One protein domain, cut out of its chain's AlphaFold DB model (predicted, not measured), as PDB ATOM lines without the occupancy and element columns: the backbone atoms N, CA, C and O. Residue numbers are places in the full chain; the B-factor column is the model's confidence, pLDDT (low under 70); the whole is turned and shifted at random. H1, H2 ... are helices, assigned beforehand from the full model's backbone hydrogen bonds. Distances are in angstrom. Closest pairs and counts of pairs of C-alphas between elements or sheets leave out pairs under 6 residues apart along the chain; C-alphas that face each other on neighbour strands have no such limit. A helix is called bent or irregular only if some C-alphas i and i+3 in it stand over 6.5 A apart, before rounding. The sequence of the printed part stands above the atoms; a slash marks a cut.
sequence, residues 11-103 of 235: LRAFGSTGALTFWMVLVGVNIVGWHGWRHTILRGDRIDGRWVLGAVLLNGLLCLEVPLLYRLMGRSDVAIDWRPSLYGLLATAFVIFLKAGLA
ATOM      1  N   LEU A  11      20.599  92.192  67.581       82.19
ATOM      2  CA  LEU A  11      22.050  92.272  67.404       82.19
ATOM      3  C   LEU A  11      22.782  91.955  68.705       82.19
ATOM      4  O   LEU A  11      23.798  91.263  68.681       82.19
ATOM      5  N   ARG A  12      22.254  92.421  69.841       81.62
ATOM      6  CA  ARG A  12      22.823  92.121  71.161       81.62
ATOM      7  C   ARG A  12      22.624  90.659  71.556       81.62
ATOM      8  O   ARG A  12      23.501  90.083  72.191       81.62
ATOM      9  N   ALA A  13      21.497  90.058  71.182       80.75
ATOM     10  CA  ALA A  13      21.161  88.684  71.544       80.75
ATOM     11  C   ALA A  13      21.904  87.629  70.701       80.75
ATOM     12  O   ALA A  13      22.308  86.594  71.237       80.75
ATOM     13  N   PHE A  14      22.112  87.876  69.404       83.50
ATOM     14  CA  PHE A  14      22.590  86.852  68.463       83.50
ATOM     15  C   PHE A  14      23.814  87.258  67.624       83.50
ATOM     16  O   PHE A  14      24.307  86.450  66.832       83.50
ATOM     17  N   GLY A  15      24.315  88.489  67.766       86.00
ATOM     18  CA  GLY A  15      25.365  89.034  66.901       86.00
ATOM     19  C   GLY A  15      24.895  89.247  65.455       86.00
ATOM     20  O   GLY A  15      23.739  89.004  65.113       86.00
ATOM     21  N   SER A  16      25.789  89.703  64.575       84.19
ATOM     22  CA  SER A  16      25.424  90.118  63.209       84.19
ATOM     23  C   SER A  16      24.855  88.980  62.352       84.19
ATOM     24  O   SER A  16      23.842  89.157  61.678       84.19
ATOM     25  N   THR A  17      25.473  87.796  62.394       87.19
ATOM     26  CA  THR A  17      25.065  86.636  61.579       87.19
ATOM     27  C   THR A  17      23.747  86.028  62.059       87.19
ATOM     28  O   THR A  17      22.875  85.696  61.252       87.19
ATOM     29  N   GLY A  18      23.574  85.914  63.378       84.25
ATOM     30  CA  GLY A  18      22.324  85.440  63.961       84.25
ATOM     31  C   GLY A  18      21.185  86.434  63.739       84.25
ATOM     32  O   GLY A  18      20.091  86.023  63.364       84.25
ATOM     33  N   ALA A  19      21.457  87.739  63.839       83.12
ATOM     34  CA  ALA A  19      20.476  88.768  63.513       83.12
ATOM     35  C   ALA A  19      20.042  88.719  62.043       83.12
ATOM     36  O   ALA A  19      18.850  88.793  61.762       83.12
ATOM     37  N   LEU A  20      20.972  88.536  61.103       84.38
ATOM     38  CA  LEU A  20      20.634  88.396  59.684       84.38
ATOM     39  C   LEU A  20      19.736  87.174  59.431       84.38
ATOM     40  O   LEU A  20      18.749  87.274  58.706       84.38
ATOM     41  N   THR A  21      20.036  86.047  60.080       88.31
ATOM     42  CA  THR A  21      19.220  84.826  59.995       88.31
ATOM     43  C   THR A  21      17.821  85.055  60.570       88.31
ATOM     44  O   THR A  21      16.829  84.742  59.917       88.31
ATOM     45  N   PHE A  22      17.737  85.675  61.751       85.62
ATOM     46  CA  PHE A  22      16.481  86.059  62.394       85.62
ATOM     47  C   PHE A  22      15.620  86.939  61.475       85.62
ATOM     48  O   PHE A  22      14.455  86.628  61.232       85.62
ATOM     49  N   TRP A  23      16.204  88.000  60.907       83.06
ATOM     50  CA  TRP A  23      15.494  88.916  60.017       83.06
ATOM     51  C   TRP A  23      15.052  88.248  58.714       83.06
ATOM     52  O   TRP A  23      13.927  88.483  58.286       83.06
ATOM     53  N   MET A  24      15.878  87.394  58.098       86.12
ATOM     54  CA  MET A  24      15.479  86.673  56.882       86.12
ATOM     55  C   MET A  24      14.289  85.744  57.126       86.12
ATOM     56  O   MET A  24      13.378  85.698  56.301       86.12
ATOM     57  N   VAL A  25      14.261  85.046  58.265       87.44
ATOM     58  CA  VAL A  25      13.129  84.183  58.627       87.44
ATOM     59  C   VAL A  25      11.882  85.021  58.910       87.44
ATOM     60  O   VAL A  25      10.833  84.753  58.329       87.44
ATOM     61  N   LEU A  26      11.992  86.072  59.730       82.81
ATOM     62  CA  LEU A  26      10.863  86.936  60.092       82.81
ATOM     63  C   LEU A  26      10.245  87.632  58.865       82.81
ATOM     64  O   LEU A  26       9.027  87.625  58.679       82.81
ATOM     65  N   VAL A  27      11.089  88.193  57.991       80.75
ATOM     66  CA  VAL A  27      10.665  88.823  56.731       80.75
ATOM     67  C   VAL A  27      10.076  87.782  55.781       80.75
ATOM     68  O   VAL A  27       9.041  88.042  55.172       80.75
ATOM     69  N   GLY A  28      10.680  86.596  55.680       82.25
ATOM     70  CA  GLY A  28      10.176  85.506  54.847       82.25
ATOM     71  C   GLY A  28       8.764  85.072  55.244       82.25
ATOM     72  O   GLY A  28       7.885  84.998  54.384       82.25
ATOM     73  N   VAL A  29       8.516  84.866  56.541       86.19
ATOM     74  CA  VAL A  29       7.183  84.525  57.066       86.19
ATOM     75  C   VAL A  29       6.176  85.637  56.763       86.19
ATOM     76  O   VAL A  29       5.089  85.355  56.261       86.19
ATOM     77  N   ASN A  30       6.556  86.903  56.961       82.25
ATOM     78  CA  ASN A  30       5.689  88.041  56.655       82.25
ATOM     79  C   ASN A  30       5.367  88.163  55.155       82.25
ATOM     80  O   ASN A  30       4.223  88.434  54.798       82.25
ATOM     81  N   ILE A  31       6.336  87.928  54.263       81.44
ATOM     82  CA  ILE A  31       6.121  87.921  52.805       81.44
ATOM     83  C   ILE A  31       5.142  86.811  52.421       81.44
ATOM     84  O   ILE A  31       4.189  87.066  51.683       81.44
ATOM     85  N   VAL A  32       5.334  85.595  52.938       86.81
ATOM     86  CA  VAL A  32       4.422  84.466  52.691       86.81
ATOM     87  C   VAL A  32       3.021  84.775  53.221       86.81
ATOM     88  O   VAL A  32       2.043  84.549  52.510       86.81
ATOM     89  N   GLY A  33       2.919  85.361  54.416       83.94
ATOM     90  CA  GLY A  33       1.659  85.813  55.004       83.94
ATOM     91  C   GLY A  33       0.945  86.847  54.133       83.94
ATOM     92  O   GLY A  33      -0.234  86.682  53.825       83.94
ATOM     93  N   TRP A  34       1.664  87.863  53.647       81.12
ATOM     94  CA  TRP A  34       1.123  88.871  52.732       81.12
ATOM     95  C   TRP A  34       0.712  88.292  51.378       81.12
ATOM     96  O   TRP A  34      -0.334  88.668  50.850       81.12
ATOM     97  N   HIS A  35       1.487  87.365  50.814       82.56
ATOM     98  CA  HIS A  35       1.112  86.673  49.583       82.56
ATOM     99  C   HIS A  35      -0.140  85.819  49.783       82.56
ATOM    100  O   HIS A  35      -1.067  85.916  48.981       82.56
ATOM    101  N   GLY A  36      -0.214  85.045  50.868       84.06
ATOM    102  CA  GLY A  36      -1.401  84.271  51.229       84.06
ATOM    103  C   GLY A  36      -2.630  85.162  51.405       84.06
ATOM    104  O   GLY A  36      -3.667  84.903  50.799       84.06
ATOM    105  N   TRP A  37      -2.492  86.266  52.142       81.81
ATOM    106  CA  TRP A  37      -3.559  87.250  52.347       81.81
ATOM    107  C   TRP A  37      -4.011  87.909  51.038       81.81
ATOM    108  O   TRP A  37      -5.200  88.075  50.773       81.81
ATOM    109  N   ARG A  38      -3.066  88.236  50.154       76.50
ATOM    110  CA  ARG A  38      -3.365  88.748  48.812       76.50
ATOM    111  C   ARG A  38      -4.106  87.716  47.960       76.50
ATOM    112  O   ARG A  38      -4.956  88.102  47.165       76.50
ATOM    113  N   HIS A  39      -3.798  86.430  48.107       76.44
ATOM    114  CA  HIS A  39      -4.486  85.357  47.390       76.44
ATOM    115  C   HIS A  39      -5.904  85.094  47.921       76.44
ATOM    116  O   HIS A  39      -6.766  84.697  47.137       76.44
ATOM    117  N   THR A  40      -6.172  85.342  49.208       73.12
ATOM    118  CA  THR A  40      -7.517  85.201  49.795       73.12
ATOM    119  C   THR A  40      -8.422  86.408  49.522       73.12
ATOM    120  O   THR A  40      -9.646  86.261  49.483       73.12
ATOM    121  N   ILE A  41      -7.859  87.595  49.266       70.00
ATOM    122  CA  ILE A  41      -8.620  88.769  48.819       70.00
ATOM    123  C   ILE A  41      -8.847  88.702  47.298       70.00
ATOM    124  O   ILE A  41      -7.993  89.054  46.487       70.00
ATOM    125  N   LEU A  42     -10.044  88.272  46.890       55.19
ATOM    126  CA  LEU A  42     -10.483  88.259  45.490       55.19
ATOM    127  C   LEU A  42     -10.618  89.686  44.910       55.19
ATOM    128  O   LEU A  42     -11.447  90.464  45.373       55.19
ATOM    129  N   ARG A  43      -9.825  89.966  43.860       56.16
ATOM    130  CA  ARG A  43     -10.000  90.969  42.780       56.16
ATOM    131  C   ARG A  43     -10.730  92.269  43.165       56.16
ATOM    132  O   ARG A  43     -11.902  92.446  42.848       56.16
ATOM    133  N   GLY A  44      -9.989  93.217  43.731       52.28
ATOM    134  CA  GLY A  44     -10.396  94.618  43.854       52.28
ATOM    135  C   GLY A  44      -9.160  95.503  44.000       52.28
ATOM    136  O   GLY A  44      -8.314  95.230  44.844       52.28
ATOM    137  N   ASP A  45      -9.041  96.524  43.151       53.22
ATOM    138  CA  ASP A  45      -7.841  97.373  43.012       53.22
ATOM    139  C   ASP A  45      -7.797  98.539  44.028       53.22
ATOM    140  O   ASP A  45      -6.987  99.458  43.916       53.22
ATOM    141  N   ARG A  46      -8.689  98.532  45.033       55.69
ATOM    142  CA  ARG A  46      -8.739  99.539  46.107       55.69
ATOM    143  C   ARG A  46      -8.184  98.983  47.415       55.69
ATOM    144  O   ARG A  46      -8.337  97.805  47.740       55.69
ATOM    145  N   ILE A  47      -7.564  99.873  48.192       58.91
ATOM    146  CA  ILE A  47      -7.225  99.639  49.600       58.91
ATOM    147  C   ILE A  47      -8.542  99.629  50.392       58.91
ATOM    148  O   ILE A  47      -8.935 100.626  50.986       58.91
ATOM    149  N   ASP A  48      -9.260  98.509  50.333       63.72
ATOM    150  CA  ASP A  48     -10.456  98.259  51.138       63.72
ATOM    151  C   ASP A  48     -10.073  97.849  52.569       63.72
ATOM    152  O   ASP A  48      -8.941  97.432  52.833       63.72
ATOM    153  N   GLY A  49     -11.031  97.882  53.504       66.00
ATOM    154  CA  GLY A  49     -10.821  97.528  54.919       66.00
ATOM    155  C   GLY A  49     -10.182  96.150  55.163       66.00
ATOM    156  O   GLY A  49      -9.608  95.911  56.219       66.00
ATOM    157  N   ARG A  50     -10.188  95.258  54.167       72.00
ATOM    158  CA  ARG A  50      -9.478  93.967  54.178       72.00
ATOM    159  C   ARG A  50      -7.951  94.100  54.157       72.00
ATOM    160  O   ARG A  50      -7.267  93.275  54.757       72.00
ATOM    161  N   TRP A  51      -7.408  95.124  53.500       73.44
ATOM    162  CA  TRP A  51      -5.973  95.432  53.540       73.44
ATOM    163  C   TRP A  51      -5.564  95.966  54.910       73.44
ATOM    164  O   TRP A  51      -4.522  95.578  55.430       73.44
ATOM    165  N   VAL A  52      -6.422  96.792  55.522       72.62
ATOM    166  CA  VAL A  52      -6.241  97.276  56.898       72.62
ATOM    167  C   VAL A  52      -6.304  96.106  57.881       72.62
ATOM    168  O   VAL A  52      -5.418  95.971  58.718       72.62
ATOM    169  N   LEU A  53      -7.283  95.211  57.732       77.38
ATOM    170  CA  LEU A  53      -7.398  94.005  58.553       77.38
ATOM    171  C   LEU A  53      -6.169  93.095  58.411       77.38
ATOM    172  O   LEU A  53      -5.638  92.636  59.416       77.38
ATOM    173  N   GLY A  54      -5.677  92.886  57.186       78.75
ATOM    174  CA  GLY A  54      -4.449  92.125  56.937       78.75
ATOM    175  C   GLY A  54      -3.223  92.750  57.586       78.75
ATOM    176  O   GLY A  54      -2.460  92.056  58.251       78.75
ATOM    177  N   ALA A  55      -3.074  94.072  57.465       75.88
ATOM    178  CA  ALA A  55      -1.993  94.803  58.113       75.88
ATOM    179  C   ALA A  55      -2.054  94.662  59.640       75.88
ATOM    180  O   ALA A  55      -1.024  94.411  60.257       75.88
ATOM    181  N   VAL A  56      -3.242  94.774  60.245       76.12
ATOM    182  CA  VAL A  56      -3.431  94.614  61.695       76.12
ATOM    183  C   VAL A  56      -3.119  93.187  62.144       76.12
ATOM    184  O   VAL A  56      -2.396  93.013  63.119       76.12
ATOM    185  N   LEU A  57      -3.608  92.167  61.433       80.19
ATOM    186  CA  LEU A  57      -3.378  90.764  61.791       80.19
ATOM    187  C   LEU A  57      -1.905  90.365  61.653       80.19
ATOM    188  O   LEU A  57      -1.358  89.757  62.568       80.19
ATOM    189  N   LEU A  58      -1.247  90.744  60.551       77.56
ATOM    190  CA  LEU A  58       0.171  90.444  60.327       77.56
ATOM    191  C   LEU A  58       1.078  91.220  61.291       77.56
ATOM    192  O   LEU A  58       2.033  90.654  61.811       77.56
ATOM    193  N   ASN A  59       0.749  92.475  61.626       76.75
ATOM    194  CA  ASN A  59       1.480  93.194  62.676       76.75
ATOM    195  C   ASN A  59       1.229  92.599  64.068       76.75
ATOM    196  O   ASN A  59       2.150  92.535  64.874       76.75
ATOM    197  N   GLY A  60       0.011  92.136  64.360       75.94
ATOM    198  CA  GLY A  60      -0.294  91.432  65.607       75.94
ATOM    199  C   GLY A  60       0.461  90.106  65.732       75.94
ATOM    200  O   GLY A  60       0.853  89.721  66.833       75.94
ATOM    201  N   LEU A  61       0.729  89.441  64.605       81.81
ATOM    202  CA  LEU A  61       1.486  88.193  64.554       81.81
ATOM    203  C   LEU A  61       2.948  88.372  65.000       81.81
ATOM    204  O   LEU A  61       3.502  87.463  65.618       81.81
ATOM    205  N   LEU A  62       3.535  89.563  64.820       78.19
ATOM    206  CA  LEU A  62       4.890  89.880  65.301       78.19
ATOM    207  C   LEU A  62       5.040  89.671  66.817       78.19
ATOM    208  O   LEU A  62       6.101  89.244  67.276       78.19
ATOM    209  N   CYS A  63       3.976  89.907  67.597       77.69
ATOM    210  CA  CYS A  63       3.969  89.669  69.045       77.69
ATOM    211  C   CYS A  63       4.189  88.193  69.412       77.69
ATOM    212  O   CYS A  63       4.647  87.899  70.515       77.69
ATOM    213  N   LEU A  64       3.872  87.271  68.501       81.44
ATOM    214  CA  LEU A  64       4.045  85.829  68.678       81.44
ATOM    215  C   LEU A  64       5.313  85.317  67.983       81.44
ATOM    216  O   LEU A  64       6.027  84.492  68.551       81.44
ATOM    217  N   GLU A  65       5.620  85.823  66.787       83.56
ATOM    218  CA  GLU A  65       6.776  85.401  65.985       83.56
ATOM    219  C   GLU A  65       8.106  85.709  66.671       83.56
ATOM    220  O   GLU A  65       8.979  84.844  66.728       83.56
ATOM    221  N   VAL A  66       8.267  86.915  67.228       83.19
ATOM    222  CA  VAL A  66       9.544  87.341  67.819       83.19
ATOM    223  C   VAL A  66       9.919  86.477  69.036       83.19
ATOM    224  O   VAL A  66      11.015  85.911  69.023       83.19
ATOM    225  N   PRO A  67       9.049  86.259  70.048       83.88
ATOM    226  CA  PRO A  67       9.354  85.339  71.146       83.88
ATOM    227  C   PRO A  67       9.578  83.896  70.687       83.88
ATOM    228  O   PRO A  67      10.431  83.200  71.234       83.88
ATOM    229  N   LEU A  68       8.824  83.430  69.687       85.88
ATOM    230  CA  LEU A  68       8.961  82.077  69.154       85.88
ATOM    231  C   LEU A  68      10.326  81.876  68.486       85.88
ATOM    232  O   LEU A  68      10.997  80.887  68.774       85.88
ATOM    233  N   LEU A  69      10.771  82.827  67.662       86.25
ATOM    234  CA  LEU A  69      12.092  82.797  67.032       86.25
ATOM    235  C   LEU A  69      13.219  82.885  68.062       86.25
ATOM    236  O   LEU A  69      14.190  82.144  67.953       86.25
ATOM    237  N   TYR A  70      13.069  83.704  69.106       86.06
ATOM    238  CA  TYR A  70      14.020  83.738  70.221       86.06
ATOM    239  C   TYR A  70      14.151  82.365  70.898       86.06
ATOM    240  O   TYR A  70      15.263  81.877  71.097       86.06
ATOM    241  N   ARG A  71      13.026  81.684  71.160       85.88
ATOM    242  CA  ARG A  71      13.017  80.326  71.735       85.88
ATOM    243  C   ARG A  71      13.605  79.279  70.785       85.88
ATOM    244  O   ARG A  71      14.392  78.453  71.233       85.88
ATOM    245  N   LEU A  72      13.273  79.331  69.493       88.44
ATOM    246  CA  LEU A  72      13.827  78.447  68.456       88.44
ATOM    247  C   LEU A  72      15.342  78.618  68.295       88.44
ATOM    248  O   LEU A  72      16.050  77.643  68.070       88.44
ATOM    249  N   MET A  73      15.841  79.843  68.453       86.44
ATOM    250  CA  MET A  73      17.269  80.164  68.415       86.44
ATOM    251  C   MET A  73      17.966  79.982  69.777       86.44
ATOM    252  O   MET A  73      19.112  80.396  69.941       86.44
ATOM    253  N   GLY A  74      17.297  79.361  70.757       85.69
ATOM    254  CA  GLY A  74      17.892  78.959  72.035       85.69
ATOM    255  C   GLY A  74      18.000  80.062  73.094       85.69
ATOM    256  O   GLY A  74      18.730  79.891  74.067       85.69
ATOM    257  N   ARG A  75      17.293  81.186  72.936       80.50
ATOM    258  CA  ARG A  75      17.276  82.320  73.878       80.50
ATOM    259  C   ARG A  75      15.877  82.515  74.458       80.50
ATOM    260  O   ARG A  75      15.070  83.263  73.917       80.50
ATOM    261  N   SER A  76      15.572  81.841  75.565       77.00
ATOM    262  CA  SER A  76      14.306  82.017  76.306       77.00
ATOM    263  C   SER A  76      14.412  82.970  77.501       77.00
ATOM    264  O   SER A  76      13.413  83.247  78.155       77.00
ATOM    265  N   ASP A  77      15.622  83.424  77.806       75.88
ATOM    266  CA  ASP A  77      16.013  84.224  78.969       75.88
ATOM    267  C   ASP A  77      15.983  85.740  78.713       75.88
ATOM    268  O   ASP A  77      16.049  86.537  79.647       75.88
ATOM    269  N   VAL A  78      15.876  86.156  77.448       74.25
ATOM    270  CA  VAL A  78      15.984  87.564  77.052       74.25
ATOM    271  C   VAL A  78      14.624  88.260  77.125       74.25
ATOM    272  O   VAL A  78      13.682  87.891  76.424       74.25
ATOM    273  N   ALA A  79      14.537  89.318  77.935       73.44
ATOM    274  CA  ALA A  79      13.395  90.226  77.930       73.44
ATOM    275  C   ALA A  79      13.414  91.087  76.654       73.44
ATOM    276  O   ALA A  79      14.355  91.848  76.422       73.44
ATOM    277  N   ILE A  80      12.379  90.955  75.823       77.81
ATOM    278  CA  ILE A  80      12.249  91.688  74.556       77.81
ATOM    279  C   ILE A  80      11.764  93.115  74.849       77.81
ATOM    280  O   ILE A  80      10.714  93.300  75.468       77.81
ATOM    281  N   ASP A  81      12.506  94.125  74.384       75.81
ATOM    282  CA  ASP A  81      12.060  95.521  74.442       75.81
ATOM    283  C   ASP A  81      11.124  95.830  73.267       75.81
ATOM    284  O   ASP A  81      11.537  95.897  72.111       75.81
ATOM    285  N   TRP A  82       9.841  96.023  73.568       74.12
ATOM    286  CA  TRP A  82       8.799  96.272  72.570       74.12
ATOM    287  C   TRP A  82       8.666  97.746  72.165       74.12
ATOM    288  O   TRP A  82       7.959  98.055  71.203       74.12
ATOM    289  N   ARG A  83       9.334  98.678  72.861       72.44
ATOM    290  CA  ARG A  83       9.189 100.129  72.625       72.44
ATOM    291  C   ARG A  83       9.514 100.553  71.183       72.44
ATOM    292  O   ARG A  83       8.711 101.293  70.614       72.44
ATOM    293  N   PRO A  84      10.606 100.086  70.542       67.69
ATOM    294  CA  PRO A  84      10.910 100.447  69.154       67.69
ATOM    295  C   PRO A  84       9.840  99.964  68.166       67.69
ATOM    296  O   PRO A  84       9.545 100.634  67.177       67.69
ATOM    297  N   SER A  85       9.207  98.835  68.474       65.38
ATOM    298  CA  SER A  85       8.155  98.237  67.650       65.38
ATOM    299  C   SER A  85       6.832  98.980  67.759       65.38
ATOM    300  O   SER A  85       6.148  99.162  66.753       65.38
ATOM    301  N   LEU A  86       6.504  99.500  68.945       70.06
ATOM    302  CA  LEU A  86       5.367 100.405  69.119       70.06
ATOM    303  C   LEU A  86       5.534 101.675  68.270       70.06
ATOM    304  O   LEU A  86       4.577 102.109  67.633       70.06
ATOM    305  N   TYR A  87       6.748 102.228  68.174       66.19
ATOM    306  CA  TYR A  87       7.022 103.361  67.281       66.19
ATOM    307  C   TYR A  87       6.906 102.990  65.798       66.19
ATOM    308  O   TYR A  87       6.353 103.768  65.022       66.19
ATOM    309  N   GLY A  88       7.364 101.799  65.399       65.88
ATOM    310  CA  GLY A  88       7.193 101.288  64.033       65.88
ATOM    311  C   GLY A  88       5.721 101.097  63.646       65.88
ATOM    312  O   GLY A  88       5.312 101.478  62.546       65.88
ATOM    313  N   LEU A  89       4.903 100.582  64.566       69.12
ATOM    314  CA  LEU A  89       3.463 100.411  64.376       69.12
ATOM    315  C   LEU A  89       2.743 101.762  64.261       69.12
ATOM    316  O   LEU A  89       1.937 101.951  63.352       69.12
ATOM    317  N   LEU A  90       3.087 102.728  65.121       70.56
ATOM    318  CA  LEU A  90       2.560 104.094  65.060       70.56
ATOM    319  C   LEU A  90       2.957 104.806  63.760       70.56
ATOM    320  O   LEU A  90       2.114 105.446  63.138       70.56
ATOM    321  N   ALA A  91       4.205 104.657  63.310       66.31
ATOM    322  CA  ALA A  91       4.666 105.220  62.042       66.31
ATOM    323  C   ALA A  91       3.938 104.592  60.843       66.31
ATOM    324  O   ALA A  91       3.504 105.302  59.939       66.31
ATOM    325  N   THR A  92       3.737 103.273  60.856       64.94
ATOM    326  CA  THR A  92       2.996 102.564  59.802       64.94
ATOM    327  C   THR A  92       1.528 102.989  59.782       64.94
ATOM    328  O   THR A  92       0.995 103.310  58.721       64.94
ATOM    329  N   ALA A  93       0.883 103.072  60.950       69.25
ATOM    330  CA  ALA A  93      -0.484 103.564  61.087       69.25
ATOM    331  C   ALA A  93      -0.617 105.022  60.617       69.25
ATOM    332  O   ALA A  93      -1.571 105.352  59.919       69.25
ATOM    333  N   PHE A  94       0.364 105.874  60.923       71.12
ATOM    334  CA  PHE A  94       0.414 107.261  60.467       71.12
ATOM    335  C   PHE A  94       0.569 107.368  58.943       71.12
ATOM    336  O   PHE A  94      -0.131 108.152  58.309       71.12
ATOM    337  N   VAL A  95       1.419 106.544  58.324       69.31
ATOM    338  CA  VAL A  95       1.564 106.490  56.859       69.31
ATOM    339  C   VAL A  95       0.282 105.983  56.193       69.31
ATOM    340  O   VAL A  95      -0.149 106.549  55.188       69.31
ATOM    341  N   ILE A  96      -0.361 104.955  56.754       68.31
ATOM    342  CA  ILE A  96      -1.664 104.465  56.279       68.31
ATOM    343  C   ILE A  96      -2.720 105.570  56.402       68.31
ATOM    344  O   ILE A  96      -3.450 105.809  55.444       68.31
ATOM    345  N   PHE A  97      -2.761 106.282  57.532       69.50
ATOM    346  CA  PHE A  97      -3.664 107.408  57.764       69.50
ATOM    347  C   PHE A  97      -3.427 108.553  56.773       69.50
ATOM    348  O   PHE A  97      -4.385 109.051  56.195       69.50
ATOM    349  N   LEU A  98      -2.174 108.928  56.498       70.94
ATOM    350  CA  LEU A  98      -1.846 109.934  55.485       70.94
ATOM    351  C   LEU A  98      -2.296 109.500  54.089       70.94
ATOM    352  O   LEU A  98      -2.899 110.293  53.372       70.94
ATOM    353  N   LYS A  99      -2.062 108.241  53.697       61.88
ATOM    354  CA  LYS A  99      -2.538 107.726  52.402       61.88
ATOM    355  C   LYS A  99      -4.064 107.666  52.332       61.88
ATOM    356  O   LYS A  99      -4.616 107.959  51.278       61.88
ATOM    357  N   ALA A 100      -4.735 107.326  53.430       62.78
ATOM    358  CA  ALA A 100      -6.193 107.310  53.526       62.78
ATOM    359  C   ALA A 100      -6.803 108.725  53.552       62.78
ATOM    360  O   ALA A 100      -7.872 108.927  52.994       62.78
ATOM    361  N   GLY A 101      -6.122 109.706  54.153       55.84
ATOM    362  CA  GLY A 101      -6.557 111.105  54.225       55.84
ATOM    363  C   GLY A 101      -6.258 111.913  52.958       55.84
ATOM    364  O   GLY A 101      -7.041 112.788  52.594       55.84
ATOM    365  N   LEU A 102      -5.165 111.605  52.246       56.72
ATOM    366  CA  LEU A 102      -4.898 112.148  50.905       56.72
ATOM    367  C   LEU A 102      -5.770 111.483  49.831       56.72
ATOM    368  O   LEU A 102      -6.065 112.104  48.807       56.72
ATOM    369  N   ALA A 103      -6.213 110.244  50.054       51.22
ATOM    370  CA  ALA A 103      -7.255 109.619  49.254       51.22
ATOM    371  C   ALA A 103      -8.611 110.239  49.624       51.22
ATOM    372  O   ALA A 103      -9.340 109.727  50.470       51.22
TER     373      ALA A 103
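Overview. This is residues 11 to 103 of the 235 residues of the protein "HTH LytTR-type domain-containing protein" of Sphingomonas sp. Leaf9 (UniProt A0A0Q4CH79). What does the model look like? A long helical hairpin, H1 and H2, has a third helix, H3, running back alongside H2 across a gap, and the first turns of H1 fold off sharply at one end. What is it made of? The printed part has 93 residues with three named helices, in the order H1, H2, H3, and no named strand: its class is all helix. How large is it? It is loose and elongated, with a radius of gyration of the C-alphas of 15.6 A and spans of 44 by 26 by 19 A.

Arrangement. How do the first two helices stand? H1, residues 11 to 40, and H2, residues 49 to 72, touch as a helical hairpin, opposite ways at a shallow tilt of 34 degrees, only just short of steep. Their closest C-alphas, of Trp 37 and Gly 54, are 6.8 A apart. Where is H3, residues 83 to 102? It is close to H2 but not clearly touching, opposite ways at a shallow tilt of 14 degrees; their closest C-alphas, of Asn 59 and Leu 89, are 7.7 A apart. H3 and H1 are apart. What do the backbones show? Every O i to N i+4 pair is within hydrogen-bond range in H3, against 23 of 26 in H1 and 16 of 20 in H2.

Along the chain. Where does H1 run? It goes from C-alpha 11 at (22.050, 92.272, 67.404) to C-alpha 40, 35.1 A away. It is irregular, with C-alphas 13 and 16 9.5 A apart, and has a kink of 90 degrees near residue 18. And the others? H2 is 34.0 A long with a kink of 34 degrees near residue 66; it is neither bent nor irregular, but only just, with C-alphas 63 and 66 6.2 A apart. H3 is 28.5 A long and ends at C-alpha 102, (-4.898, 112.148, 50.905).

Size, cuts and confidence. How far does it reach? The two C-alphas farthest apart, of Gly 74 and Ala 103, are 45.7 A apart. Is it continuous? The printed part has no cut, and both links are short. Where is confidence low? Residues under pLDDT 70 include 42 to 49 and 99 to 103; the mean of the printed part is 75.6.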